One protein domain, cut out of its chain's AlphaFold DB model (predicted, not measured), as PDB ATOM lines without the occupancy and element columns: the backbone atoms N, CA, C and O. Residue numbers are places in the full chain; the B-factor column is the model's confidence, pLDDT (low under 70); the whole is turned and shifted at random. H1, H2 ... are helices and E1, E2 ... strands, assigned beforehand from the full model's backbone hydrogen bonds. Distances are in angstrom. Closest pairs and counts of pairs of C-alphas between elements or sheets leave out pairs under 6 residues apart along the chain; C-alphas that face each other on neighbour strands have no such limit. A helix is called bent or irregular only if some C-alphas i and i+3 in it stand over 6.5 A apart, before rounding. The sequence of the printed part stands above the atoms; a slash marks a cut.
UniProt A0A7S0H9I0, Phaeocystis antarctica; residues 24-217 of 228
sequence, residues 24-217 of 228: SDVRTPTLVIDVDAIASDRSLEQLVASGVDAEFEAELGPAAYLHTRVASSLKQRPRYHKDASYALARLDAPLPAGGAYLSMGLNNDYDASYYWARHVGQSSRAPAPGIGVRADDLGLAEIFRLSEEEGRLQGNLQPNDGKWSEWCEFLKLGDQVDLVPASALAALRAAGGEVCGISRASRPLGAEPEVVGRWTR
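This is residues 24 to 217 of the 228 residues of a protein of Phaeocystis antarctica (UniProt A0A7S0H9I0). Strands E2, E3, E6, E5, E4 and E7 curl into a small, nearly closed barrel, with H6 near one end and H5 near the other; beyond E2 the sheet runs on as a wing of E1, E8 and E9, with H1 and H2 packed on it. The 194 printed residues hold six named helices and nine named strands, in the order E1 H1 H2 E2 E3 E4 H3 E5 E6 H4 H5 E7 H6 E8 E9. The branched, strongly twisted sheet is antiparallel but for E1 and E8; the class is mixed, with under half of the residues in named elements. The whole is compact, with a radius of gyration of the C-alphas of 16.3 A and spans of 49 by 38 by 30 A.

E1, residues 30 to 34, begins at C-alpha 30 (39.940, 149.828, 151.761). H1 is 44 to 49; H2, 53 to 63, is 15.3 A long and only just irregular, with C-alphas 59 and 62 6.9 A apart. E2, 64 to 73, is 25.4 A; E3, 86 to 94, is 19.0 A and bends by 78 degrees at residue 91. E4 is 100 to 102, H3 122 to 125, E5 131 to 135, E6 140 to 145, H4 148 to 153, H5 166 to 170, E7 176 to 181 and H6 184 to 190. E8, 194 to 199, is 16.8 A; E9, 210 to 216, is 18.3 A and ends at C-alpha 216 (45.522, 158.882, 151.341).

E1 and E3 lie on one side of E2, E7 on the other. Backbone pairs within hydrogen-bond range include N 32 and O 65 for E1 and E2, 2.8 A; N 33 and O 196 for parallel E1 and E8, 2.8 A; N 66 and O 179 for E2 and E7, 2.8 A; N 101 and O 180 for E4 and E7, 3.0 A; N 88 and O 143 for E3 and E6, 2.8 A. The hairpins E2 and E3, E5 and E6, and E8 and E9 have N 71 and O 90, 2.8 A, N 132 and O 144, 2.9 A, and N 195 and O 215, 2.8 A. Edge strands E4 and E5 come closest at the C-alphas of Tyr 101 and Val 133, 5.6 A. H2 touches H6, closest C-alphas Gly 61 and Ala 184, 4.9 A, about perpendicular at 86 degrees. H1 and H2, a helical hairpin, touch at Leu 47 and Phe 56, C-alphas 6.3 A apart. H5, at a height over the sheet of 8.3 A, is on the opposite face from H2 and H6. H3 only grazes the sheet with residues 122 to 125, H4 with 150 to 151. Every O i to N i+4 pair is within range in H1, H4 and H6, 5 of 7 in H2, and 0 of 1 in H5, where 2 of 2 O i to N i+3 pairs are; H3 is too short for an O i to N i+4 pair.

The two farthest C-alphas, of Ser 50 and Arg 79, are 49.7 A apart. The printed part has no cut. The links E2 to E3, E4 to H3 and H4 to H5 are long. Mean pLDDT of the printed part is 81.3; 39 residues are under 70, among them 76 to 82, 105 to 124 and 155 to 164.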
ATOM      1  N   SER A  24      45.245 140.606 155.782       85.69
ATOM      2  CA  SER A  24      44.278 140.358 156.861       85.69
ATOM      3  C   SER A  24      44.268 141.436 157.954       85.69
ATOM      4  O   SER A  24      43.226 141.649 158.581       85.69
ATOM      5  N   ASP A  25      45.382 142.148 158.146       88.12
ATOM      6  CA  ASP A  25      45.519 143.245 159.112       88.12
ATOM      7  C   ASP A  25      45.041 144.604 158.562       88.12
ATOM      8  O   ASP A  25      45.043 145.620 159.273       88.12
ATOM      9  N   VAL A  26      44.674 144.669 157.279       88.94
ATOM     10  CA  VAL A  26      44.152 145.882 156.643       88.94
ATOM     11  C   VAL A  26      42.708 146.104 157.092       88.94
ATOM     12  O   VAL A  26      41.916 145.172 157.245       88.94
ATOM     13  N   ARG A  27      42.364 147.368 157.359       92.38
ATOM     14  CA  ARG A  27      40.993 147.744 157.718       92.38
ATOM     15  C   ARG A  27      40.082 147.590 156.503       92.38
ATOM     16  O   ARG A  27      40.531 147.660 155.369       92.38
ATOM     17  N   THR A  28      38.799 147.384 156.752       93.50
ATOM     18  CA  THR A  28      37.779 147.324 155.707       93.50
ATOM     19  C   THR A  28      36.743 148.433 155.937       93.50
ATOM     20  O   THR A  28      36.486 148.778 157.096       93.50
ATOM     21  N   PRO A  29      36.179 149.014 154.862       95.06
ATOM     22  CA  PRO A  29      36.603 148.849 153.470       95.06
ATOM     23  C   PRO A  29      37.903 149.616 153.153       95.06
ATOM     24  O   PRO A  29      38.182 150.651 153.751       95.06
ATOM     25  N   THR A  30      38.717 149.130 152.215       94.88
ATOM     26  CA  THR A  30      39.940 149.828 151.761       94.88
ATOM     27  C   THR A  30      40.229 149.511 150.297       94.88
ATOM     28  O   THR A  30      40.073 148.365 149.874       94.88
ATOM     29  N   LEU A  31      40.673 150.502 149.514       95.25
ATOM     30  CA  LEU A  31      41.205 150.222 148.183       95.25
ATOM     31  C   LEU A  31      42.594 149.606 148.333       95.25
ATOM     32  O   LEU A  31      43.511 150.235 148.858       95.25
ATOM     33  N   VAL A  32      42.754 148.389 147.837       93.69
ATOM     34  CA  VAL A  32      44.019 147.666 147.815       93.69
ATOM     35  C   VAL A  32      44.556 147.628 146.388       93.69
ATOM     36  O   VAL A  32      43.817 147.344 145.448       93.69
ATOM     37  N   ILE A  33      45.847 147.903 146.226       92.94
ATOM     38  CA  ILE A  33      46.550 147.854 144.945       92.94
ATOM     39  C   ILE A  33      47.639 146.782 145.012       92.94
ATOM     40  O   ILE A  33      48.537 146.875 145.852       92.94
ATOM     41  N   ASP A  34      47.582 145.796 144.113       90.25
ATOM     42  CA  ASP A  34      48.702 144.876 143.872       90.25
ATOM     43  C   ASP A  34      49.822 145.621 143.148       90.25
ATOM     44  O   ASP A  34      49.758 145.826 141.935       90.25
ATOM     45  N   VAL A  35      50.849 146.045 143.884       90.56
ATOM     46  CA  VAL A  35      51.940 146.835 143.295       90.56
ATOM     47  C   VAL A  35      52.743 146.027 142.280       90.56
ATOM     48  O   VAL A  35      53.322 146.611 141.372       90.56
ATOM     49  N   ASP A  36      52.721 144.696 142.386       86.44
ATOM     50  CA  ASP A  36      53.412 143.807 141.454       86.44
ATOM     51  C   ASP A  36      52.673 143.697 140.105       86.44
ATOM     52  O   ASP A  36      53.219 143.161 139.141       86.44
ATOM     53  N   ALA A  37      51.421 144.168 140.029       87.12
ATOM     54  CA  ALA A  37      50.603 144.182 138.816       87.12
ATOM     55  C   ALA A  37      50.556 145.557 138.123       87.12
ATOM     56  O   ALA A  37      49.914 145.691 137.079       87.12
ATOM     57  N   ILE A  38      51.211 146.576 138.686       88.50
ATOM     58  CA  ILE A  38      51.328 147.896 138.061       88.50
ATOM     59  C   ILE A  38      52.298 147.788 136.877       88.50
ATOM     60  O   ILE A  38      53.425 147.328 137.026       88.50
ATOM     61  N   ALA A  39      51.859 148.217 135.692       85.25
ATOM     62  CA  ALA A  39      52.680 148.176 134.477       85.25
ATOM     63  C   ALA A  39      53.658 149.363 134.353       85.25
ATOM     64  O   ALA A  39      54.601 149.306 133.567       85.25
ATOM     65  N   SER A  40      53.407 150.442 135.096       85.00
ATOM     66  CA  SER A  40      54.211 151.669 135.140       85.00
ATOM     67  C   SER A  40      55.503 151.474 135.939       85.00
ATOM     68  O   SER A  40      55.486 150.834 136.985       85.00
ATOM     69  N   ASP A  41      56.587 152.150 135.547       87.19
ATOM     70  CA  ASP A  41      57.818 152.239 136.361       87.19
ATOM     71  C   ASP A  41      57.674 153.181 137.575       87.19
ATOM     72  O   ASP A  41      58.579 153.311 138.404       87.19
ATOM     73  N   ARG A  42      56.549 153.899 137.672       86.94
ATOM     74  CA  ARG A  42      56.273 154.819 138.777       86.94
ATOM     75  C   ARG A  42      55.902 154.063 140.042       86.94
ATOM     76  O   ARG A  42      55.180 153.070 140.004       86.94
ATOM     77  N   SER A  43      56.324 154.594 141.187       87.25
ATOM     78  CA  SER A  43      55.888 154.055 142.472       87.25
ATOM     79  C   SER A  43      54.394 154.307 142.695       87.25
ATOM     80  O   SER A  43      53.827 155.287 142.201       87.25
ATOM     81  N   LEU A  44      53.751 153.458 143.503       87.12
ATOM     82  CA  LEU A  44      52.354 153.660 143.894       87.12
ATOM     83  C   LEU A  44      52.138 155.034 144.551       87.12
ATOM     84  O   LEU A  44      51.142 155.693 144.281       87.12
ATOM     85  N   GLU A  45      53.093 155.510 145.352       88.38
ATOM     86  CA  GLU A  45      53.047 156.851 145.941       88.38
ATOM     87  C   GLU A  45      52.958 157.951 144.870       88.38
ATOM     88  O   GLU A  45      52.114 158.841 144.968       88.38
ATOM     89  N   GLN A  46      53.780 157.869 143.818       87.56
ATOM     90  CA  GLN A  46      53.756 158.826 142.708       87.56
ATOM     91  C   GLN A  46      52.425 158.784 141.950       87.56
ATOM     92  O   GLN A  46      51.905 159.834 141.574       87.56
ATOM     93  N   LEU A  47      51.864 157.590 141.749       86.69
ATOM     94  CA  LEU A  47      50.576 157.394 141.078       86.69
ATOM     95  C   LEU A  47      49.407 157.937 141.910       86.69
ATOM     96  O   LEU A  47      48.511 158.586 141.378       86.69
ATOM     97  N   VAL A  48      49.429 157.736 143.229       86.62
ATOM     98  CA  VAL A  48      48.424 158.300 144.144       86.62
ATOM     99  C   VAL A  48      48.535 159.830 144.206       86.62
ATOM    100  O   VAL A  48      47.515 160.514 144.318       86.62
ATOM    101  N   ALA A  49      49.749 160.376 144.098       84.31
ATOM    102  CA  ALA A  49      50.012 161.811 144.155       84.31
ATOM    103  C   ALA A  49      49.758 162.568 142.836       84.31
ATOM    104  O   ALA A  49      49.616 163.790 142.880       84.31
ATOM    105  N   SER A  50      49.691 161.896 141.675       78.81
ATOM    106  CA  SER A  50      49.642 162.577 140.365       78.81
ATOM    107  C   SER A  50      48.366 163.394 140.129       78.81
ATOM    108  O   SER A  50      48.338 164.265 139.263       78.81
ATOM    109  N   GLY A  51      47.311 163.155 140.912       68.56
ATOM    110  CA  GLY A  51      46.088 163.960 140.920       68.56
ATOM    111  C   GLY A  51      45.207 163.821 139.673       68.56
ATOM    112  O   GLY A  51      44.073 164.297 139.697       68.56
ATOM    113  N   VAL A  52      45.665 163.144 138.615       78.19
ATOM    114  CA  VAL A  52      44.913 162.958 137.368       78.19
ATOM    115  C   VAL A  52      44.060 161.691 137.449       78.19
ATOM    116  O   VAL A  52      44.568 160.575 137.416       78.19
ATOM    117  N   ASP A  53      42.738 161.863 137.498       86.62
ATOM    118  CA  ASP A  53      41.768 160.761 137.603       86.62
ATOM    119  C   ASP A  53      41.918 159.708 136.494       86.62
ATOM    120  O   ASP A  53      42.003 158.517 136.782       86.62
ATOM    121  N   ALA A  54      41.994 160.130 135.230       86.88
ATOM    122  CA  ALA A  54      42.087 159.202 134.101       86.88
ATOM    123  C   ALA A  54      43.368 158.352 134.131       86.88
ATOM    124  O   ALA A  54      43.351 157.183 133.760       86.88
ATOM    125  N   GLU A  55      44.470 158.939 134.590       87.31
ATOM    126  CA  GLU A  55      45.750 158.250 134.718       87.31
ATOM    127  C   GLU A  55      45.724 157.255 135.877       87.31
ATOM    128  O   GLU A  55      46.127 156.109 135.704       87.31
ATOM    129  N   PHE A  56      45.185 157.667 137.028       88.69
ATOM    130  CA  PHE A  56      44.976 156.778 138.169       88.69
ATOM    131  C   PHE A  56      44.159 155.549 137.762       88.69
ATOM    132  O   PHE A  56      44.521 154.422 138.089       88.69
ATOM    133  N   GLU A  57      43.067 155.759 137.028       91.81
ATOM    134  CA  GLU A  57      42.207 154.679 136.553       91.81
ATOM    135  C   GLU A  57      42.945 153.749 135.578       91.81
ATOM    136  O   GLU A  57      42.889 152.532 135.733       91.81
ATOM    137  N   ALA A  58      43.677 154.303 134.609       90.12
ATOM    138  CA  ALA A  58      44.404 153.510 133.620       90.12
ATOM    139  C   ALA A  58      45.542 152.678 134.237       90.12
ATOM    140  O   ALA A  58      45.728 151.522 133.862       90.12
ATOM    141  N   GLU A  59      46.288 153.257 135.179       90.19
ATOM    142  CA  GLU A  59      47.487 152.643 135.760       90.19
ATOM    143  C   GLU A  59      47.155 151.698 136.921       90.19
ATOM    144  O   GLU A  59      47.751 150.629 137.046       90.19
ATOM    145  N   LEU A  60      46.196 152.073 137.775       90.75
ATOM    146  CA  LEU A  60      45.860 151.304 138.978       90.75
ATOM    147  C   LEU A  60      44.618 150.432 138.813       90.75
ATOM    148  O   LEU A  60      44.511 149.422 139.502       90.75
ATOM    149  N   GLY A  61      43.702 150.761 137.897       91.19
ATOM    150  CA  GLY A  61      42.504 149.966 137.598       91.19
ATOM    151  C   GLY A  61      42.783 148.469 137.425       91.19
ATOM    152  O   GLY A  61      42.151 147.656 138.108       91.19
ATOM    153  N   PRO A  62      43.767 148.077 136.593       89.94
ATOM    154  CA  PRO A  62      44.138 146.675 136.397       89.94
ATOM    155  C   PRO A  62      44.684 145.967 137.649       89.94
ATOM    156  O   PRO A  62      44.628 144.741 137.720       89.94
ATOM    157  N   ALA A  63      45.178 146.719 138.634       90.94
ATOM    158  CA  ALA A  63      45.776 146.217 139.873       90.94
ATOM    159  C   ALA A  63      44.885 146.418 141.117       90.94
ATOM    160  O   ALA A  63      45.257 146.006 142.217       90.94
ATOM    161  N   ALA A  64      43.721 147.052 140.955       93.19
ATOM    162  CA  ALA A  64      42.871 147.509 142.046       93.19
ATOM    163  C   ALA A  64      41.871 146.458 142.531       93.19
ATOM    164  O   ALA A  64      41.174 145.831 141.730       93.19
ATOM    165  N   TYR A  65      41.727 146.357 143.848       93.56
ATOM    166  CA  TYR A  65      40.710 145.573 144.539       93.56
ATOM    167  C   TYR A  65      40.079 146.433 145.627       93.56
ATOM    168  O   TYR A  65      40.751 147.235 146.272       93.56
ATOM    169  N   LEU A  66      38.787 146.260 145.863       94.62
ATOM    170  CA  LEU A  66      38.139 146.780 147.056       94.62
ATOM    171  C   LEU A  66      38.145 145.670 148.110       94.62
ATOM    172  O   LEU A  66      37.414 144.687 147.975       94.62
ATOM    173  N   HIS A  67      38.987 145.829 149.130       94.38
ATOM    174  CA  HIS A  67      39.075 144.910 150.257       94.38
ATOM    175  C   HIS A  67      37.926 145.183 151.221       94.38
ATOM    176  O   HIS A  67      37.750 146.312 151.688       94.38
ATOM    177  N   THR A  68      37.131 144.154 151.498       94.88
ATOM    178  CA  THR A  68      35.884 144.258 152.265       94.88
ATOM    179  C   THR A  68      35.742 143.111 153.251       94.88
ATOM    180  O   THR A  68      36.514 142.149 153.256       94.88
ATOM    181  N   ARG A  69      34.716 143.202 154.088       94.25
ATOM    182  CA  ARG A  69      34.340 142.182 155.054       94.25
ATOM    183  C   ARG A  69      32.842 141.935 155.023       94.25
ATOM    184  O   ARG A  69      32.041 142.843 154.818       94.25
ATOM    185  N   VAL A  70      32.447 140.699 155.295       94.69
ATOM    186  CA  VAL A  70      31.047 140.331 155.498       94.69
ATOM    187  C   VAL A  70      30.514 141.023 156.751       94.69
ATOM    188  O   VAL A  70      30.935 140.715 157.868       94.69
ATOM    189  N   ALA A  71      29.552 141.925 156.555       95.44
ATOM    190  CA  ALA A  71      28.849 142.666 157.600       95.44
ATOM    191  C   ALA A  71      27.603 141.925 158.113       95.44
ATOM    192  O   ALA A  71      27.201 142.103 159.261       95.44
ATOM    193  N   SER A  72      26.983 141.077 157.285       93.50
ATOM    194  CA  SER A  72      25.911 140.175 157.724       93.50
ATOM    195  C   SER A  72      25.729 138.998 156.770       93.50
ATOM    196  O   SER A  72      25.792 139.171 155.554       93.50
ATOM    197  N   SER A  73      25.420 137.818 157.311       89.00
ATOM    198  CA  SER A  73      24.962 136.677 156.511       89.00
ATOM    199  C   SER A  73      23.467 136.814 156.226       89.00
ATOM    200  O   SER A  73      22.680 137.033 157.148       89.00
ATOM    201  N   LEU A  74      23.079 136.694 154.957       83.81
ATOM    202  CA  LEU A  74      21.689 136.828 154.499       83.81
ATOM    203  C   LEU A  74      21.065 135.478 154.118       83.81
ATOM    204  O   LEU A  74      19.897 135.398 153.735       83.81
ATOM    205  N   LYS A  75      21.836 134.396 154.257       73.19
ATOM    206  CA  LYS A  75      21.447 133.050 153.848       73.19
ATOM    207  C   LYS A  75      20.267 132.524 154.672       73.19
ATOM    208  O   LYS A  75      20.416 132.133 155.830       73.19
ATOM    209  N   GLN A  76      19.102 132.386 154.043       61.12
ATOM    210  CA  GLN A  76      17.940 131.718 154.640       61.12
ATOM    211  C   GLN A  76      17.996 130.194 154.432       61.12
ATOM    212  O   GLN A  76      17.237 129.650 153.646       61.12
ATOM    213  N   ARG A  77      18.876 129.493 155.166       57.28
ATOM    214  CA  ARG A  77      19.152 128.036 155.050       57.28
ATOM    215  C   ARG A  77      19.613 127.584 153.640       57.28
ATOM    216  O   ARG A  77      19.090 128.020 152.626       57.28
ATOM    217  N   PRO A  78      20.587 126.662 153.533       52.91
ATOM    218  CA  PRO A  78      20.983 126.111 152.239       52.91
ATOM    219  C   PRO A  78      19.842 125.271 151.660       52.91
ATOM    220  O   PRO A  78      19.635 124.123 152.052       52.91
ATOM    221  N   ARG A  79      19.089 125.837 150.724       56.88
ATOM    222  CA  ARG A  79      18.394 125.055 149.709       56.88
ATOM    223  C   ARG A  79      19.001 125.463 148.385       56.88
ATOM    224  O   ARG A  79      18.865 126.604 147.962       56.88
ATOM    225  N   TYR A  80      19.739 124.541 147.788       58.78
ATOM    226  CA  TYR A  80      20.335 124.754 146.483       58.78
ATOM    227  C   TYR A  80      19.199 124.839 145.453       58.78
ATOM    228  O   TYR A  80      18.612 123.825 145.078       58.78
ATOM    229  N   HIS A  81      18.831 126.061 145.074       63.50
ATOM    230  CA  HIS A  81      17.818 126.345 144.065       63.50
ATOM    231  C   HIS A  81      18.534 126.797 142.795       63.50
ATOM    232  O   HIS A  81      19.072 127.895 142.747       63.50
ATOM    233  N   LYS A  82      18.567 125.932 141.778       67.31
ATOM    234  CA  LYS A  82      19.185 126.238 140.476       67.31
ATOM    235  C   LYS A  82      18.425 127.320 139.704       67.31
ATOM    236  O   LYS A  82      19.011 128.053 138.911       67.31
ATOM    237  N   ASP A  83      17.133 127.436 139.992       74.31
ATOM    238  CA  ASP A  83      16.190 128.235 139.210       74.31
ATOM    239  C   ASP A  83      15.984 129.649 139.770       74.31
ATOM    240  O   ASP A  83      15.233 130.433 139.199       74.31
ATOM    241  N   ALA A  84      16.607 129.983 140.904       81.50
ATOM    242  CA  ALA A  84      16.391 131.260 141.567       81.50
ATOM    243  C   ALA A  84      17.674 131.803 142.185       81.50
ATOM    244  O   ALA A  84      18.441 131.080 142.818       81.50
ATOM    245  N   SER A  85      17.847 133.108 142.048       85.94
ATOM    246  CA  SER A  85      18.946 133.850 142.649       85.94
ATOM    247  C   SER A  85      18.636 134.141 144.111       85.94
ATOM    248  O   SER A  85      17.488 134.409 144.473       85.94
ATOM    249  N   TYR A  86      19.650 134.095 144.970       87.00
ATOM    250  CA  TYR A  86      19.457 134.328 146.399       87.00
ATOM    251  C   TYR A  86      20.662 135.007 147.040       87.00
ATOM    252  O   TYR A  86      21.815 134.724 146.709       87.00
ATOM    253  N   ALA A  87      20.379 135.907 147.982       90.19
ATOM    254  CA  ALA A  87      21.397 136.633 148.727       90.19
ATOM    255  C   ALA A  87      22.201 135.685 149.632       90.19
ATOM    256  O   ALA A  87      21.644 134.818 150.314       90.19
ATOM    257  N   LEU A  88      23.520 135.867 149.646       90.62
ATOM    258  CA  LEU A  88      24.457 135.106 150.472       90.62
ATOM    259  C   LEU A  88      24.926 135.950 151.659       90.62
ATOM    260  O   LEU A  88      24.793 135.540 152.817       90.62
ATOM    261  N   ALA A  89      25.441 137.145 151.373       93.19
ATOM    262  CA  ALA A  89      26.063 138.016 152.358       93.19
ATOM    263  C   ALA A  89      25.989 139.485 151.934       93.19
ATOM    264  O   ALA A  89      26.057 139.803 150.751       93.19
ATOM    265  N   ARG A  90      25.922 140.372 152.924       96.38
ATOM    266  CA  ARG A  90      26.144 141.812 152.767       96.38
ATOM    267  C   ARG A  90      27.560 142.153 153.207       96.38
ATOM    268  O   ARG A  90      28.026 141.622 154.220       96.38
ATOM    269  N   LEU A  91      28.205 143.057 152.486       96.69
ATOM    270  CA  LEU A  91      29.546 143.557 152.761       96.69
ATOM    271  C   LEU A  91      29.506 144.903 153.497       96.69
ATOM    272  O   LEU A  91      28.487 145.589 153.521       96.69
ATOM    273  N   ASP A  92      30.627 145.277 154.102       96.06
ATOM    274  CA  ASP A  92      30.820 146.533 154.835       96.06
ATOM    275  C   ASP A  92      31.192 147.735 153.947       96.06
ATOM    276  O   ASP A  92      31.650 148.762 154.446       96.06
ATOM    277  N   ALA A  93      30.970 147.624 152.635       94.94
ATOM    278  CA  ALA A  93      31.287 148.651 151.651       94.94
ATOM    279  C   ALA A  93      30.078 148.960 150.754       94.94
ATOM    280  O   ALA A  93      29.352 148.033 150.378       94.94
ATOM    281  N   PRO A  94      29.879 150.223 150.335       96.38
ATOM    282  CA  PRO A  94      29.004 150.545 149.214       96.38
ATOM    283  C   PRO A  94      29.456 149.835 147.933       96.38
ATOM    284  O   PRO A  94      30.657 149.645 147.723       96.38
ATOM    285  N   LEU A  95      28.521 149.493 147.041       96.50
ATOM    286  CA  LEU A  95      28.901 149.032 145.703       96.50
ATOM    287  C   LEU A  95      29.530 150.204 144.922       96.50
ATOM    288  O   LEU A  95      28.868 151.233 144.754       96.50
ATOM    289  N   PRO A  96      30.767 150.079 144.402       95.88
ATOM    290  CA  PRO A  96      31.364 151.123 143.577       95.88
ATOM    291  C   PRO A  96      30.509 151.453 142.350       95.88
ATOM    292  O   PRO A  96      29.903 150.571 141.737       95.88
ATOM    293  N   ALA A  97      30.497 152.726 141.947       93.56
ATOM    294  CA  ALA A  97      29.898 153.141 140.682       93.56
ATOM    295  C   ALA A  97      30.497 152.347 139.505       93.56
ATOM    296  O   ALA A  97      31.703 152.117 139.446       93.56
ATOM    297  N   GLY A  98      29.640 151.916 138.575       93.12
ATOM    298  CA  GLY A  98      30.013 150.981 137.504       93.12
ATOM    299  C   GLY A  98      29.975 149.505 137.919       93.12
ATOM    300  O   GLY A  98      30.037 148.635 137.057       93.12
ATOM    301  N   GLY A  99      29.799 149.218 139.211       95.12
ATOM    302  CA  GLY A  99      29.714 147.870 139.753       95.12
ATOM    303  C   GLY A  99      31.076 147.253 140.064       95.12
ATOM    304  O   GLY A  99      32.137 147.872 139.954       95.12
ATOM    305  N   ALA A 100      31.021 146.000 140.493       95.31
ATOM    306  CA  ALA A 100      32.173 145.171 140.796       95.31
ATOM    307  C   ALA A 100      31.777 143.699 140.649       95.31
ATOM    308  O   ALA A 100      30.588 143.376 140.602       95.31
ATOM    309  N   TYR A 101      32.757 142.806 140.627       92.19
ATOM    310  CA  TYR A 101      32.522 141.374 140.789       92.19
ATOM    311  C   TYR A 101      33.377 140.819 141.922       92.19
ATOM    312  O   TYR A 101      34.417 141.378 142.271       92.19
ATOM    313  N   LEU A 102      32.922 139.716 142.509       90.12
ATOM    314  CA  LEU A 102      33.678 139.019 143.537       90.12
ATOM    315  C   LEU A 102      34.895 138.347 142.898       90.12
ATOM    316  O   LEU A 102      34.744 137.564 141.956       90.12
ATOM    317  N   SER A 103      36.084 138.662 143.409       84.44
ATOM    318  CA  SER A 103      37.323 137.994 143.018       84.44
ATOM    319  C   SER A 103      37.325 136.542 143.500       84.44
ATOM    320  O   SER A 103      36.786 136.227 144.562       84.44
ATOM    321  N   MET A 104      38.013 135.660 142.778       71.88
ATOM    322  CA  MET A 104      38.349 134.322 143.276       71.88
ATOM    323  C   MET A 104      39.403 134.348 144.408       71.88
ATOM    324  O   MET A 104      39.671 133.305 145.000       71.88
ATOM    325  N   GLY A 105      39.978 135.516 144.752       61.44
ATOM    326  CA  GLY A 105      40.816 135.730 145.949       61.44
ATOM    327  C   GLY A 105      41.918 136.819 145.822       61.44
ATOM    328  O   GLY A 105      41.772 137.567 144.869       61.44
ATOM    329  N   LEU A 106      42.937 136.869 146.750       50.94
ATOM    330  CA  LEU A 106      44.355 137.455 146.858       50.94
ATOM    331  C   LEU A 106      45.589 136.493 147.354       50.94
ATOM    332  O   LEU A 106      45.848 136.476 148.548       50.94
ATOM    333  N   ASN A 107      46.348 135.701 146.500       52.88
ATOM    334  CA  ASN A 107      47.379 134.553 146.519       52.88
ATOM    335  C   ASN A 107      48.281 134.498 145.264       52.88
ATOM    336  O   ASN A 107      47.867 134.736 144.138       52.88
ATOM    337  N   ASN A 108      49.444 133.880 145.407       40.81
ATOM    338  CA  ASN A 108      50.415 133.559 144.363       40.81
ATOM    339  C   ASN A 108      50.515 132.071 143.917       40.81
ATOM    340  O   ASN A 108      51.447 131.777 143.175       40.81
ATOM    341  N   ASP A 109      49.625 131.143 144.305       42.22
ATOM    342  CA  ASP A 109      49.685 129.724 143.871       42.22
ATOM    343  C   ASP A 109      48.758 129.408 142.671       42.22
ATOM    344  O   ASP A 109      47.589 129.799 142.656       42.22
ATOM    345  N   TYR A 110      49.293 128.713 141.661       43.28
ATOM    346  CA  TYR A 110      48.640 128.401 140.381       43.28
ATOM    347  C   TYR A 110      47.888 127.054 140.382       43.28
ATOM    348  O   TYR A 110      47.038 126.858 139.516       43.28
ATOM    349  N   ASP A 111      48.154 126.160 141.349       45.34
ATOM    350  CA  ASP A 111      47.675 124.760 141.339       45.34
ATOM    351  C   ASP A 111      46.677 124.401 142.465       45.34
ATOM    352  O   ASP A 111      46.227 123.251 142.567       45.34
ATOM    353  N   ALA A 112      46.278 125.365 143.304       44.25
ATOM    354  CA  ALA A 112      45.337 125.147 144.409       44.25
ATOM    355  C   ALA A 112      43.893 124.960 143.898       44.25
ATOM    356  O   ALA A 112      43.038 125.838 143.958       44.25
ATOM    357  N   SER A 113      43.619 123.765 143.386       36.12
ATOM    358  CA  SER A 113      42.358 123.339 142.767       36.12
ATOM    359  C   SER A 113      41.198 123.149 143.754       36.12
ATOM    360  O   SER A 113      40.090 122.835 143.333       36.12
ATOM    361  N   TYR A 114      41.410 123.352 145.052       45.22
ATOM    362  CA  TYR A 114      40.387 123.300 146.092       45.22
ATOM    363  C   TYR A 114      40.903 124.073 147.316       45.22
ATOM    364  O   TYR A 114      42.075 123.954 147.654       45.22
ATOM    365  N   TYR A 115      39.997 124.767 148.012       41.47
ATOM    366  CA  TYR A 115      40.175 125.493 149.284       41.47
ATOM    367  C   TYR A 115      40.651 126.949 149.202       41.47
ATOM    368  O   TYR A 115      41.824 127.222 149.006       41.47
ATOM    369  N   TRP A 116      39.707 127.861 149.476       45.84
ATOM    370  CA  TRP A 116      39.805 128.995 150.420       45.84
ATOM    371  C   TRP A 116      41.136 129.757 150.456       45.84
ATOM    372  O   TRP A 116      41.607 130.170 151.515       45.84
ATOM    373  N   ALA A 117      41.746 129.960 149.303       37.25
ATOM    374  CA  ALA A 117      43.031 130.607 149.205       37.25
ATOM    375  C   ALA A 117      42.844 131.781 148.259       37.25
ATOM    376  O   ALA A 117      42.773 131.644 147.043       37.25
ATOM    377  N   ARG A 118      42.696 132.948 148.884       51.16
ATOM    378  CA  ARG A 118      42.793 134.275 148.278       51.16
ATOM    379  C   ARG A 118      43.880 134.194 147.161       51.16
ATOM    380  O   ARG A 118      44.892 133.868 147.737       51.16
ATOM    381  N   HIS A 119      43.719 134.461 145.801       47.75
ATOM    382  CA  HIS A 119      44.619 134.771 144.581       47.75
ATOM    383  C   HIS A 119      44.985 136.278 144.186       47.75
ATOM    384  O   HIS A 119      44.107 137.074 144.117       47.75
ATOM    385  N   VAL A 120      46.219 136.779 143.924       48.72
ATOM    386  CA  VAL A 120      46.584 138.191 143.576       48.72
ATOM    387  C   VAL A 120      47.310 138.130 142.225       48.72
ATOM    388  O   VAL A 120      48.079 137.198 141.985       48.72
ATOM    389  N   GLY A 121      47.109 139.117 141.353       49.53
ATOM    390  CA  GLY A 121      47.662 139.189 139.994       49.53
ATOM    391  C   GLY A 121      46.587 138.991 138.921       49.53
ATOM    392  O   GLY A 121      45.420 138.781 139.230       49.53
ATOM    393  N   GLN A 122      46.932 139.057 137.634       53.28
ATOM    394  CA  GLN A 122      45.919 139.073 136.563       53.28
ATOM    395  C   GLN A 122      45.010 137.827 136.546       53.28
ATOM    396  O   GLN A 122      43.812 137.953 136.305       53.28
ATOM    397  N   SER A 123      45.546 136.646 136.870       55.03
ATOM    398  CA  SER A 123      44.781 135.390 136.971       55.03
ATOM    399  C   SER A 123      43.801 135.362 138.143       55.03
ATOM    400  O   SER A 123      42.848 134.589 138.132       55.03
ATOM    401  N   SER A 124      44.009 136.216 139.144       62.44
ATOM    402  CA  SER A 124      43.151 136.278 140.315       62.44
ATOM    403  C   SER A 124      41.896 137.105 140.173       62.44
ATOM    404  O   SER A 124      40.906 136.862 140.853       62.44
ATOM    405  N   ARG A 125      41.923 138.036 139.223       76.31
ATOM    406  CA  ARG A 125      40.794 138.883 138.854       76.31
ATOM    407  C   ARG A 125      39.749 138.098 138.064       76.31
ATOM    408  O   ARG A 125      38.927 138.683 137.376       76.31
ATOM    409  N   ALA A 126      39.790 136.770 138.100       78.62
ATOM    410  CA  ALA A 126      38.725 135.962 137.548       78.62
ATOM    411  C   ALA A 126      37.461 136.172 138.402       78.62
ATOM    412  O   ALA A 126      37.539 136.085 139.634       78.62
ATOM    413  N   PRO A 127      36.304 136.447 137.779       81.81
ATOM    414  CA  PRO A 127      35.053 136.523 138.513       81.81
ATOM    415  C   PRO A 127      34.723 135.166 139.129       81.81
ATOM    416  O   PRO A 127      34.888 134.131 138.481       81.81
ATOM    417  N   ALA A 128      34.220 135.170 140.364       82.75
ATOM    418  CA  ALA A 128      33.723 133.964 141.011       82.75
ATOM    419  C   ALA A 128      32.523 133.384 140.226       82.75
ATOM    420  O   ALA A 128      31.470 134.030 140.160       82.75
ATOM    421  N   PRO A 129      32.632 132.183 139.621       79.62
ATOM    422  CA  PRO A 129      31.583 131.661 138.743       79.62
ATOM    423  C   PRO A 129      30.246 131.490 139.470       79.62
ATOM    424  O   PRO A 129      30.204 130.973 140.584       79.62
ATOM    425  N   GLY A 130      29.138 131.904 138.853       82.38
ATOM    426  CA  GLY A 130      27.804 131.769 139.461       82.38
ATOM    427  C   GLY A 130      27.541 132.699 140.655       82.38
ATOM    428  O   GLY A 130      26.536 132.520 141.348       82.38
ATOM    429  N   ILE A 131      28.418 133.676 140.903       87.75
ATOM    430  CA  ILE A 131      28.263 134.685 141.951       87.75
ATOM    431  C   ILE A 131      28.116 136.063 141.315       87.75
ATOM    432  O   ILE A 131      28.919 136.467 140.479       87.75
ATOM    433  N   GLY A 132      27.087 136.791 141.736       91.25
ATOM    434  CA  GLY A 132      26.881 138.187 141.387       91.25
ATOM    435  C   GLY A 132      27.159 139.108 142.571       91.25
ATOM    436  O   GLY A 132      27.122 138.690 143.733       91.25
ATOM    437  N   VAL A 133      27.396 140.383 142.264       94.25
ATOM    438  CA  VAL A 133      27.454 141.464 143.254       94.25
ATOM    439  C   VAL A 133      26.506 142.574 142.819       94.25
ATOM    440  O   VAL A 133      26.502 142.974 141.654       94.25
ATOM    441  N   ARG A 134      25.671 143.054 143.738       94.75
ATOM    442  CA  ARG A 134      24.718 144.147 143.497       94.75
ATOM    443  C   ARG A 134      24.637 145.067 144.706       94.75
ATOM    444  O   ARG A 134      25.106 144.706 145.777       94.75
ATOM    445  N   ALA A 135      24.062 146.248 144.531       95.62
ATOM    446  CA  ALA A 135      23.722 147.111 145.652       95.62
ATOM    447  C   ALA A 135      22.415 146.620 146.289       95.62
ATOM    448  O   ALA A 135      21.480 146.267 145.566       95.62
ATOM    449  N   ASP A 136      22.358 146.597 147.615       92.19
ATOM    450  CA  ASP A 136      21.111 146.421 148.353       92.19
ATOM    451  C   ASP A 136      20.351 147.751 148.516       92.19
ATOM    452  O   ASP A 136      20.773 148.796 148.012       92.19
ATOM    453  N   ASP A 137      19.235 147.725 149.247       90.56
ATOM    454  CA  ASP A 137      18.385 148.904 149.481       90.56
ATOM    455  C   ASP A 137      19.103 150.056 150.216       90.56
ATOM    456  O   ASP A 137      18.636 151.194 150.190       90.56
ATOM    457  N   LEU A 138      20.231 149.779 150.881       90.12
ATOM    458  CA  LEU A 138      21.069 150.766 151.569       90.12
ATOM    459  C   LEU A 138      22.279 151.196 150.723       90.12
ATOM    460  O   LEU A 138      23.103 151.983 151.187       90.12
ATOM    461  N   GLY A 139      22.404 150.684 149.496       92.81
ATOM    462  CA  GLY A 139      23.544 150.920 148.614       92.81
ATOM    463  C   GLY A 139      24.782 150.084 148.951       92.81
ATOM    464  O   GLY A 139      25.821 150.256 148.307       92.81
ATOM    465  N   LEU A 140      24.699 149.184 149.936       95.25
ATOM    466  CA  LEU A 140      25.800 148.308 150.327       95.25
ATOM    467  C   LEU A 140      25.940 147.156 149.337       95.25
ATOM    468  O   LEU A 140      24.957 146.663 148.786       95.25
ATOM    469  N   ALA A 141      27.173 146.715 149.114       96.88
ATOM    470  CA  ALA A 141      27.438 145.581 148.249       96.88
ATOM    471  C   ALA A 141      26.885 144.288 148.875       96.88
ATOM    472  O   ALA A 141      27.187 143.931 150.015       96.88
ATOM    473  N   GLU A 142      26.084 143.570 148.101       95.81
ATOM    474  CA  GLU A 142      25.505 142.272 148.419       95.81
ATOM    475  C   GLU A 142      26.052 141.226 147.446       95.81
ATOM    476  O   GLU A 142      25.979 141.394 146.226       95.81
ATOM    477  N   ILE A 143      26.568 140.128 147.997       93.44
ATOM    478  CA  ILE A 143      26.951 138.926 147.258       93.44
ATOM    479  C   ILE A 143      25.726 138.019 147.159       93.44
ATOM    480  O   ILE A 143      25.086 137.712 148.171       93.44
ATOM    481  N   PHE A 144      25.436 137.531 145.957       91.25
ATOM    482  CA  PHE A 144      24.316 136.630 145.710       91.25
ATOM    483  C   PHE A 144      24.698 135.493 144.761       91.25
ATOM    484  O   PHE A 144      25.572 135.635 143.905       91.25
ATOM    485  N   ARG A 145      24.033 134.348 144.916       88.50
ATOM    486  CA  ARG A 145      24.100 133.252 143.948       88.50
ATOM    487  C   ARG A 145      23.216 133.613 142.757       88.50
ATOM    488  O   ARG A 145      22.065 133.998 142.962       88.50
ATOM    489  N   LEU A 146      23.749 133.476 141.547       87.25
ATOM    490  CA  LEU A 146      23.009 133.649 140.296       87.25
ATOM    491  C   LEU A 146      22.142 132.417 140.013       87.25
ATOM    492  O   LEU A 146      22.540 131.294 140.324       87.25
ATOM    493  N   SER A 147      20.993 132.616 139.370       85.19
ATOM    494  CA  SER A 147      20.263 131.511 138.736       85.19
ATOM    495  C   SER A 147      21.033 130.971 137.520       85.19
ATOM    496  O   SER A 147      21.937 131.632 136.998       85.19
ATOM    497  N   GLU A 148      20.677 129.780 137.017       81.62
ATOM    498  CA  GLU A 148      21.297 129.237 135.790       81.62
ATOM    499  C   GLU A 148      21.138 130.168 134.586       81.62
ATOM    500  O   GLU A 148      22.072 130.333 133.796       81.62
ATOM    501  N   GLU A 149      19.968 130.793 134.452       84.62
ATOM    502  CA  GLU A 149      19.686 131.716 133.360       84.62
ATOM    503  C   GLU A 149      20.559 132.971 133.449       84.62
ATOM    504  O   GLU A 149      21.222 133.322 132.470       84.62
ATOM    505  N   GLU A 150      20.618 133.605 134.623       85.62
ATOM    506  CA  GLU A 150      21.455 134.787 134.854       85.62
ATOM    507  C   GLU A 150      22.937 134.472 134.656       85.62
ATOM    508  O   GLU A 150      23.650 135.215 133.980       85.62
ATOM    509  N   GLY A 151      23.395 133.339 135.191       81.88
ATOM    510  CA  GLY A 151      24.763 132.874 135.018       81.88
ATOM    511  C   GLY A 151      25.127 132.700 133.543       81.88
ATOM    512  O   GLY A 151      26.156 133.208 133.095       81.88
ATOM    513  N   ARG A 152      24.254 132.060 132.756       80.00
ATOM    514  CA  ARG A 152      24.461 131.875 131.313       80.00
ATOM    515  C   ARG A 152      24.499 133.206 130.559       80.00
ATOM    516  O   ARG A 152      25.326 133.365 129.662       80.00
ATOM    517  N   LEU A 153      23.632 134.157 130.911       82.12
ATOM    518  CA  LEU A 153      23.610 135.495 130.304       82.12
ATOM    519  C   LEU A 153      24.897 136.284 130.579       82.12
ATOM    520  O   LEU A 153      25.321 137.069 129.735       82.12
ATOM    521  N   GLN A 154      25.551 136.030 131.710       74.75
ATOM    522  CA  GLN A 154      26.851 136.613 132.051       74.75
ATOM    523  C   GLN A 154      28.042 135.861 131.432       74.75
ATOM    524  O   GLN A 154      29.190 136.132 131.774       74.75
ATOM    525  N   GLY A 155      27.797 134.912 130.521       68.50
ATOM    526  CA  GLY A 155      28.854 134.152 129.853       68.50
ATOM    527  C   GLY A 155      29.512 133.087 130.733       68.50
ATOM    528  O   GLY A 155      30.501 132.487 130.312       68.50
ATOM    529  N   ASN A 156      28.965 132.794 131.921       62.91
ATOM    530  CA  ASN A 156      29.394 131.634 132.692       62.91
ATOM    531  C   ASN A 156      28.876 130.374 131.993       62.91
ATOM    532  O   ASN A 156      27.681 130.087 132.003       62.91
ATOM    533  N   LEU A 157      29.783 129.607 131.388       53.41
ATOM    534  CA  LEU A 157      29.459 128.340 130.720       53.41
ATOM    535  C   LEU A 157      29.127 127.213 131.716       53.41
ATOM    536  O   LEU A 157      28.602 126.177 131.315       53.41
ATOM    537  N   GLN A 158      29.415 127.418 133.007       58.19
ATOM    538  CA  GLN A 158      29.137 126.484 134.101       58.19
ATOM    539  C   GLN A 158      28.785 127.235 135.401       58.19
ATOM    540  O   GLN A 158      29.512 127.140 136.389       58.19
ATOM    541  N   PRO A 159      27.674 127.991 135.444       52.88
ATOM    542  CA  PRO A 159      27.330 128.797 136.618       52.88
ATOM    543  C   PRO A 159      27.091 127.943 137.877       52.88
ATOM    544  O   PRO A 159      27.170 128.453 138.990       52.88
ATOM    545  N   ASN A 160      26.872 126.634 137.689       52.00
ATOM    546  CA  ASN A 160      26.535 125.659 138.718       52.00
ATOM    547  C   ASN A 160      27.494 124.459 138.816       52.00
ATOM    548  O   ASN A 160      27.165 123.518 139.535       52.00
ATOM    549  N   ASP A 161      28.685 124.473 138.195       52.66
ATOM    550  CA  ASP A 161      29.711 123.442 138.500       52.66
ATOM    551  C   ASP A 161      30.411 123.687 139.854       52.66
ATOM    552  O   ASP A 161      31.494 123.171 140.109       52.66
ATOM    553  N   GLY A 162      29.764 124.475 140.729       51.50
ATOM    554  CA  GLY A 162      29.750 124.373 142.192       51.50
ATOM    555  C   GLY A 162      31.078 124.606 142.901       51.50
ATOM    556  O   GLY A 162      31.228 125.545 143.672       51.50
ATOM    557  N   LYS A 163      32.072 123.789 142.601       63.12
ATOM    558  CA  LYS A 163      33.304 123.576 143.352       63.12
ATOM    559  C   LYS A 163      34.142 124.837 143.550       63.12
ATOM    560  O   LYS A 163      34.756 124.996 144.599       63.12
ATOM    561  N   TRP A 164      34.163 125.735 142.565       64.38
ATOM    562  CA  TRP A 164      35.073 126.887 142.557       64.38
ATOM    563  C   TRP A 164      34.556 128.064 143.395       64.38
ATOM    564  O   TRP A 164      35.348 128.764 144.016       64.38
ATOM    565  N   SER A 165      33.237 128.265 143.477       73.81
ATOM    566  CA  SER A 165      32.616 129.394 144.192       73.81
ATOM    567  C   SER A 165      31.690 128.982 145.341       73.81
ATOM    568  O   SER A 165      31.184 129.841 146.060       73.81
ATOM    569  N   GLU A 166      31.496 127.678 145.573       75.81
ATOM    570  CA  GLU A 166      30.720 127.120 146.694       75.81
ATOM    571  C   GLU A 166      31.164 127.652 148.056       75.81
ATOM    572  O   GLU A 166      30.346 127.764 148.964       75.81
ATOM    573  N   TRP A 167      32.435 128.037 148.202       78.75
ATOM    574  CA  TRP A 167      32.943 128.657 149.425       78.75
ATOM    575  C   TRP A 167      32.146 129.908 149.836       78.75
ATOM    576  O   TRP A 167      31.974 130.144 151.030       78.75
ATOM    577  N   CYS A 168      31.575 130.647 148.874       82.81
ATOM    578  CA  CYS A 168      30.739 131.821 149.133       82.81
ATOM    579  C   CYS A 168      29.489 131.474 149.955       82.81
ATOM    580  O   CYS A 168      28.974 132.304 150.701       82.81
ATOM    581  N   GLU A 169      29.005 130.232 149.866       81.62
ATOM    582  CA  GLU A 169      27.863 129.763 150.647       81.62
ATOM    583  C   GLU A 169      28.171 129.567 152.136       81.62
ATOM    584  O   GLU A 169      27.239 129.382 152.932       81.62
ATOM    585  N   PHE A 170      29.453 129.565 152.499       82.19
ATOM    586  CA  PHE A 170      29.949 129.347 153.854       82.19
ATOM    587  C   PHE A 170      30.499 130.619 154.501       82.19
ATOM    588  O   PHE A 170      30.965 130.540 155.636       82.19
ATOM    589  N   LEU A 171      30.404 131.761 153.811       85.12
ATOM    590  CA  LEU A 171      30.798 133.066 154.327       85.12
ATOM    591  C   LEU A 171      30.083 133.389 155.642       85.12
ATOM    592  O   LEU A 171      28.855 133.303 155.762       85.12
ATOM    593  N   LYS A 172      30.874 133.790 156.630       86.88
ATOM    594  CA  LYS A 172      30.442 134.176 157.971       86.88
ATOM    595  C   LYS A 172      30.683 135.657 158.199       86.88
ATOM    596  O   LYS A 172      31.509 136.285 157.548       86.88
ATOM    597  N   LEU A 173      29.963 136.202 159.178       92.06
ATOM    598  CA  LEU A 173      30.236 137.534 159.711       92.06
ATOM    599  C   LEU A 173      31.724 137.656 160.054       92.06
ATOM    600  O   LEU A 173      32.237 136.849 160.827       92.06
ATOM    601  N   GLY A 174      32.385 138.676 159.512       89.06
ATOM    602  CA  GLY A 174      33.806 138.910 159.751       89.06
ATOM    603  C   GLY A 174      34.754 138.356 158.688       89.06
ATOM    604  O   GLY A 174      35.899 138.808 158.645       89.06
ATOM    605  N   ASP A 175      34.298 137.455 157.812       89.56
ATOM    606  CA  ASP A 175      35.129 136.946 156.719       89.56
ATOM    607  C   ASP A 175      35.464 138.079 155.742       89.56
ATOM    608  O   ASP A 175      34.602 138.886 155.389       89.56
ATOM    609  N   GLN A 176      36.725 138.153 155.323       89.94
ATOM    610  CA  GLN A 176      37.197 139.139 154.351       89.94
ATOM    611  C   GLN A 176      37.089 138.594 152.933       89.94
ATOM    612  O   GLN A 176      37.417 137.432 152.680       89.94
ATOM    613  N   VAL A 177      36.670 139.460 152.018       89.69
ATOM    614  CA  VAL A 177      36.572 139.177 150.588       89.69
ATOM    615  C   VAL A 177      36.979 140.403 149.784       89.69
ATOM    616  O   VAL A 177      36.845 141.541 150.240       89.69
ATOM    617  N   ASP A 178      37.436 140.162 148.563       90.94
ATOM    618  CA  ASP A 178      37.925 141.203 147.670       90.94
ATOM    619  C   ASP A 178      37.013 141.323 146.455       90.94
ATOM    620  O   ASP A 178      36.689 140.334 145.788       90.94
ATOM    621  N   LEU A 179      36.598 142.549 146.156       93.62
ATOM    622  CA  LEU A 179      35.869 142.860 144.936       93.62
ATOM    623  C   LEU A 179      36.830 143.430 143.902       93.62
ATOM    624  O   LEU A 179      37.659 144.280 144.220       93.62
ATOM    625  N   VAL A 180      36.676 143.024 142.648       93.38
ATOM    626  CA  VAL A 180      37.314 143.710 141.529       93.38
ATOM    627  C   VAL A 180      36.348 144.774 141.011       93.38
ATOM    628  O   VAL A 180      35.289 144.425 140.477       93.38
ATOM    629  N   PRO A 181      36.662 146.068 141.182       94.88
ATOM    630  CA  PRO A 181      35.777 147.133 140.746       94.88
ATOM    631  C   PRO A 181      35.886 147.372 139.238       94.88
ATOM    632  O   PRO A 181      36.946 147.186 138.641       94.88
ATOM    633  N   ALA A 182      34.806 147.866 138.633       94.44
ATOM    634  CA  ALA A 182      34.843 148.384 137.264       94.44
ATOM    635  C   ALA A 182      35.637 149.701 137.153       94.44
ATOM    636  O   ALA A 182      36.104 150.043 136.071       94.44
ATOM    637  N   SER A 183      35.769 150.436 138.267       95.12
ATOM    638  CA  SER A 183      36.574 151.654 138.375       95.12
ATOM    639  C   SER A 183      37.321 151.711 139.710       95.12
ATOM    640  O   SER A 183      36.707 151.670 140.783       95.12
ATOM    641  N   ALA A 184      38.643 151.865 139.659       94.00
ATOM    642  CA  ALA A 184      39.483 152.080 140.833       94.00
ATOM    643  C   ALA A 184      39.147 153.395 141.545       94.00
ATOM    644  O   ALA A 184      39.144 153.435 142.772       94.00
ATOM    645  N   LEU A 185      38.801 154.459 140.810       93.06
ATOM    646  CA  LEU A 185      38.355 155.720 141.414       93.06
ATOM    647  C   LEU A 185      37.041 155.563 142.181       93.06
ATOM    648  O   LEU A 185      36.881 156.114 143.271       93.06
ATOM    649  N   ALA A 186      36.083 154.828 141.617       94.31
ATOM    650  CA  ALA A 186      34.815 154.568 142.285       94.31
ATOM    651  C   ALA A 186      35.018 153.730 143.556       94.31
ATOM    652  O   ALA A 186      34.434 154.043 144.594       94.31
ATOM    653  N   ALA A 187      35.888 152.717 143.497       95.12
ATOM    654  CA  ALA A 187      36.262 151.926 144.663       95.12
ATOM    655  C   ALA A 187      37.001 152.753 145.720       95.12
ATOM    656  O   ALA A 187      36.709 152.615 146.902       95.12
ATOM    657  N   LEU A 188      37.886 153.666 145.309       93.44
ATOM    658  CA  LEU A 188      38.570 154.584 146.215       93.44
ATOM    659  C   LEU A 188      37.583 155.450 147.003       93.44
ATOM    660  O   LEU A 188      37.720 155.606 148.214       93.44
ATOM    661  N   ARG A 189      36.561 155.987 146.324       92.50
ATOM    662  CA  ARG A 189      35.486 156.758 146.967       92.50
ATOM    663  C   ARG A 189      34.669 155.886 147.923       92.50
ATOM    664  O   ARG A 189      34.411 156.315 149.043       92.50
ATOM    665  N   ALA A 190      34.315 154.664 147.515       92.38
ATOM    666  CA  ALA A 190      33.599 153.708 148.367       92.38
ATOM    667  C   ALA A 190      34.409 153.299 149.614       92.38
ATOM    668  O   ALA A 190      33.832 153.059 150.671       92.38
ATOM    669  N   ALA A 191      35.739 153.273 149.503       92.25
ATOM    670  CA  ALA A 191      36.683 152.998 150.582       92.25
ATOM    671  C   ALA A 191      37.015 154.219 151.465       92.25
ATOM    672  O   ALA A 191      37.847 154.114 152.360       92.25
ATOM    673  N   GLY A 192      36.429 155.395 151.211       89.25
ATOM    674  CA  GLY A 192      36.720 156.605 151.991       89.25
ATOM    675  C   GLY A 192      38.081 157.251 151.697       89.25
ATOM    676  O   GLY A 192      38.516 158.122 152.444       89.25
ATOM    677  N   GLY A 193      38.739 156.869 150.600       87.25
ATOM    678  CA  GLY A 193      39.932 157.539 150.076       87.25
ATOM    679  C   GLY A 193      41.289 157.027 150.547       87.25
ATOM    680  O   GLY A 193      42.318 157.594 150.162       87.25
ATOM    681  N   GLU A 194      41.306 155.943 151.318       88.31
ATOM    682  CA  GLU A 194      42.532 155.229 151.673       88.31
ATOM    683  C   GLU A 194      42.945 154.245 150.567       88.31
ATOM    684  O   GLU A 194      42.126 153.503 150.021       88.31
ATOM    685  N   VAL A 195      44.246 154.235 150.267       91.81
ATOM    686  CA  VAL A 195      44.913 153.315 149.342       91.81
ATOM    687  C   VAL A 195      45.943 152.511 150.124       91.81
ATOM    688  O   VAL A 195      46.831 153.074 150.762       91.81
ATOM    689  N   CYS A 196      45.868 151.190 150.042       93.31
ATOM    690  CA  CYS A 196      46.843 150.278 150.618       93.31
ATOM    691  C   CYS A 196      47.570 149.537 149.496       93.31
ATOM    692  O   CYS A 196      46.945 148.914 148.644       93.31
ATOM    693  N   GLY A 197      48.897 149.590 149.494       92.06
ATOM    694  CA  GLY A 197      49.716 148.819 148.564       92.06
ATOM    695  C   GLY A 197      50.031 147.463 149.163       92.06
ATOM    696  O   GLY A 197      50.427 147.387 150.330       92.06
ATOM    697  N   ILE A 198      49.883 146.410 148.369       90.19
ATOM    698  CA  ILE A 198      50.273 145.053 148.742       90.19
ATOM    699  C   ILE A 198      51.267 144.488 147.728       90.19
ATOM    700  O   ILE A 198      51.170 144.795 146.544       90.19
ATOM    701  N   SER A 199      52.208 143.664 148.188       87.19
ATOM    702  CA  SER A 199      53.177 142.967 147.332       87.19
ATOM    703  C   SER A 199      53.348 141.511 147.752       87.19
ATOM    704  O   SER A 199      53.189 141.130 148.917       87.19
ATOM    705  N   ARG A 200      53.703 140.684 146.776       82.69
ATOM    706  CA  ARG A 200      54.023 139.263 146.894       82.69
ATOM    707  C   ARG A 200      55.493 138.968 146.632       82.69
ATOM    708  O   ARG A 200      55.912 137.844 146.887       82.69
ATOM    709  N   ALA A 201      56.273 139.929 146.138       83.69
ATOM    710  CA  ALA A 201      57.636 139.702 145.648       83.69
ATOM    711  C   ALA A 201      58.568 139.010 146.666       83.69
ATOM    712  O   ALA A 201      59.477 138.282 146.279       83.69
ATOM    713  N   SER A 202      58.327 139.205 147.967       79.75
ATOM    714  CA  SER A 202      59.101 138.594 149.063       79.75
ATOM    715  C   SER A 202      58.309 137.563 149.878       79.75
ATOM    716  O   SER A 202      58.710 137.191 150.982       79.75
ATOM    717  N   ARG A 203      57.162 137.104 149.365       80.88
ATOM    718  CA  ARG A 203      56.252 136.191 150.064       80.88
ATOM    719  C   ARG A 203      56.340 134.781 149.472       80.88
ATOM    720  O   ARG A 203      56.357 134.643 148.249       80.88
ATOM    721  N   PRO A 204      56.378 133.722 150.306       76.00
ATOM    722  CA  PRO A 204      56.278 132.350 149.817       76.00
ATOM    723  C   PRO A 204      55.010 132.133 148.986       76.00
ATOM    724  O   PRO A 204      54.005 132.814 149.199       76.00
ATOM    725  N   LEU A 205      55.037 131.152 148.083       71.69
ATOM    726  CA  LEU A 205      53.825 130.686 147.406       71.69
ATOM    727  C   LEU A 205      52.783 130.224 148.444       71.69
ATOM    728  O   LEU A 205      53.144 129.604 149.444       71.69
ATOM    729  N   GLY A 206      51.511 130.561 148.243       66.88
ATOM    730  CA  GLY A 206      50.421 130.335 149.189       66.88
ATOM    731  C   GLY A 206      50.218 131.447 150.231       66.88
ATOM    732  O   GLY A 206      49.173 131.476 150.884       66.88
ATOM    733  N   ALA A 207      51.200 132.332 150.444       75.06
ATOM    734  CA  ALA A 207      51.177 133.279 151.556       75.06
ATOM    735  C   ALA A 207      50.388 134.556 151.241       75.06
ATOM    736  O   ALA A 207      50.410 135.062 150.120       75.06
ATOM    737  N   GLU A 208      49.767 135.137 152.276       78.06
ATOM    738  CA  GLU A 208      49.158 136.462 152.151       78.06
ATOM    739  C   GLU A 208      50.189 137.497 151.689       78.06
ATOM    740  O   GLU A 208      51.343 137.451 152.152       78.06
ATOM    741  N   PRO A 209      49.780 138.444 150.831       83.31
ATOM    742  CA  PRO A 209      50.645 139.530 150.429       83.31
ATOM    743  C   PRO A 209      50.939 140.439 151.631       83.31
ATOM    744  O   PRO A 209      50.135 140.578 152.560       83.31
ATOM    745  N   GLU A 210      52.123 141.034 151.615       87.38
ATOM    746  CA  GLU A 210      52.560 141.998 152.620       87.38
ATOM    747  C   GLU A 210      52.056 143.391 152.260       87.38
ATOM    748  O   GLU A 210      52.037 143.772 151.090       87.38
ATOM    749  N   VAL A 211      51.673 144.161 153.275       89.81
ATOM    750  CA  VAL A 211      51.360 145.580 153.128       89.81
ATOM    751  C   VAL A 211      52.663 146.362 153.003       89.81
ATOM    752  O   VAL A 211      53.418 146.478 153.965       89.81
ATOM    753  N   VAL A 212      52.903 146.942 151.828       89.69
ATOM    754  CA  VAL A 212      54.129 147.706 151.532       89.69
ATOM    755  C   VAL A 212      53.977 149.207 151.764       89.69
ATOM    756  O   VAL A 212      54.964 149.938 151.798       89.69
ATOM    757  N   GLY A 213      52.746 149.684 151.945       87.75
ATOM    758  CA  GLY A 213      52.489 151.070 152.306       87.75
ATOM    759  C   GLY A 213      51.008 151.419 152.334       87.75
ATOM    760  O   GLY A 213      50.149 150.651 151.893       87.75
ATOM    761  N   ARG A 214      50.719 152.591 152.897       91.31
ATOM    762  CA  ARG A 214      49.376 153.161 153.000       91.31
ATOM    763  C   ARG A 214      49.446 154.637 152.656       91.31
ATOM    764  O   ARG A 214      50.315 155.346 153.159       91.31
ATOM    765  N   TRP A 215      48.515 155.085 151.831       88.62
ATOM    766  CA  TRP A 215      48.437 156.453 151.351       88.62
ATOM    767  C   TRP A 215      46.991 156.921 151.381       88.62
ATOM    768  O   TRP A 215      46.056 156.142 151.220       88.62
ATOM    769  N   THR A 216      46.808 158.219 151.548       83.19
ATOM    770  CA  THR A 216      45.522 158.882 151.341       83.19
ATOM    771  C   THR A 216      45.650 159.743 150.109       83.19
ATOM    772  O   THR A 216      46.593 160.535 150.008       83.19
ATOM    773  N   ARG A 217      44.708 159.632 149.177       75.00
ATOM    774  CA  ARG A 217      44.728 160.530 148.028       75.00
ATOM    775  C   ARG A 217      44.285 161.927 148.466       75.00
ATOM    776  O   ARG A 217      43.153 162.121 148.908       75.00
TER     777      ARG A 217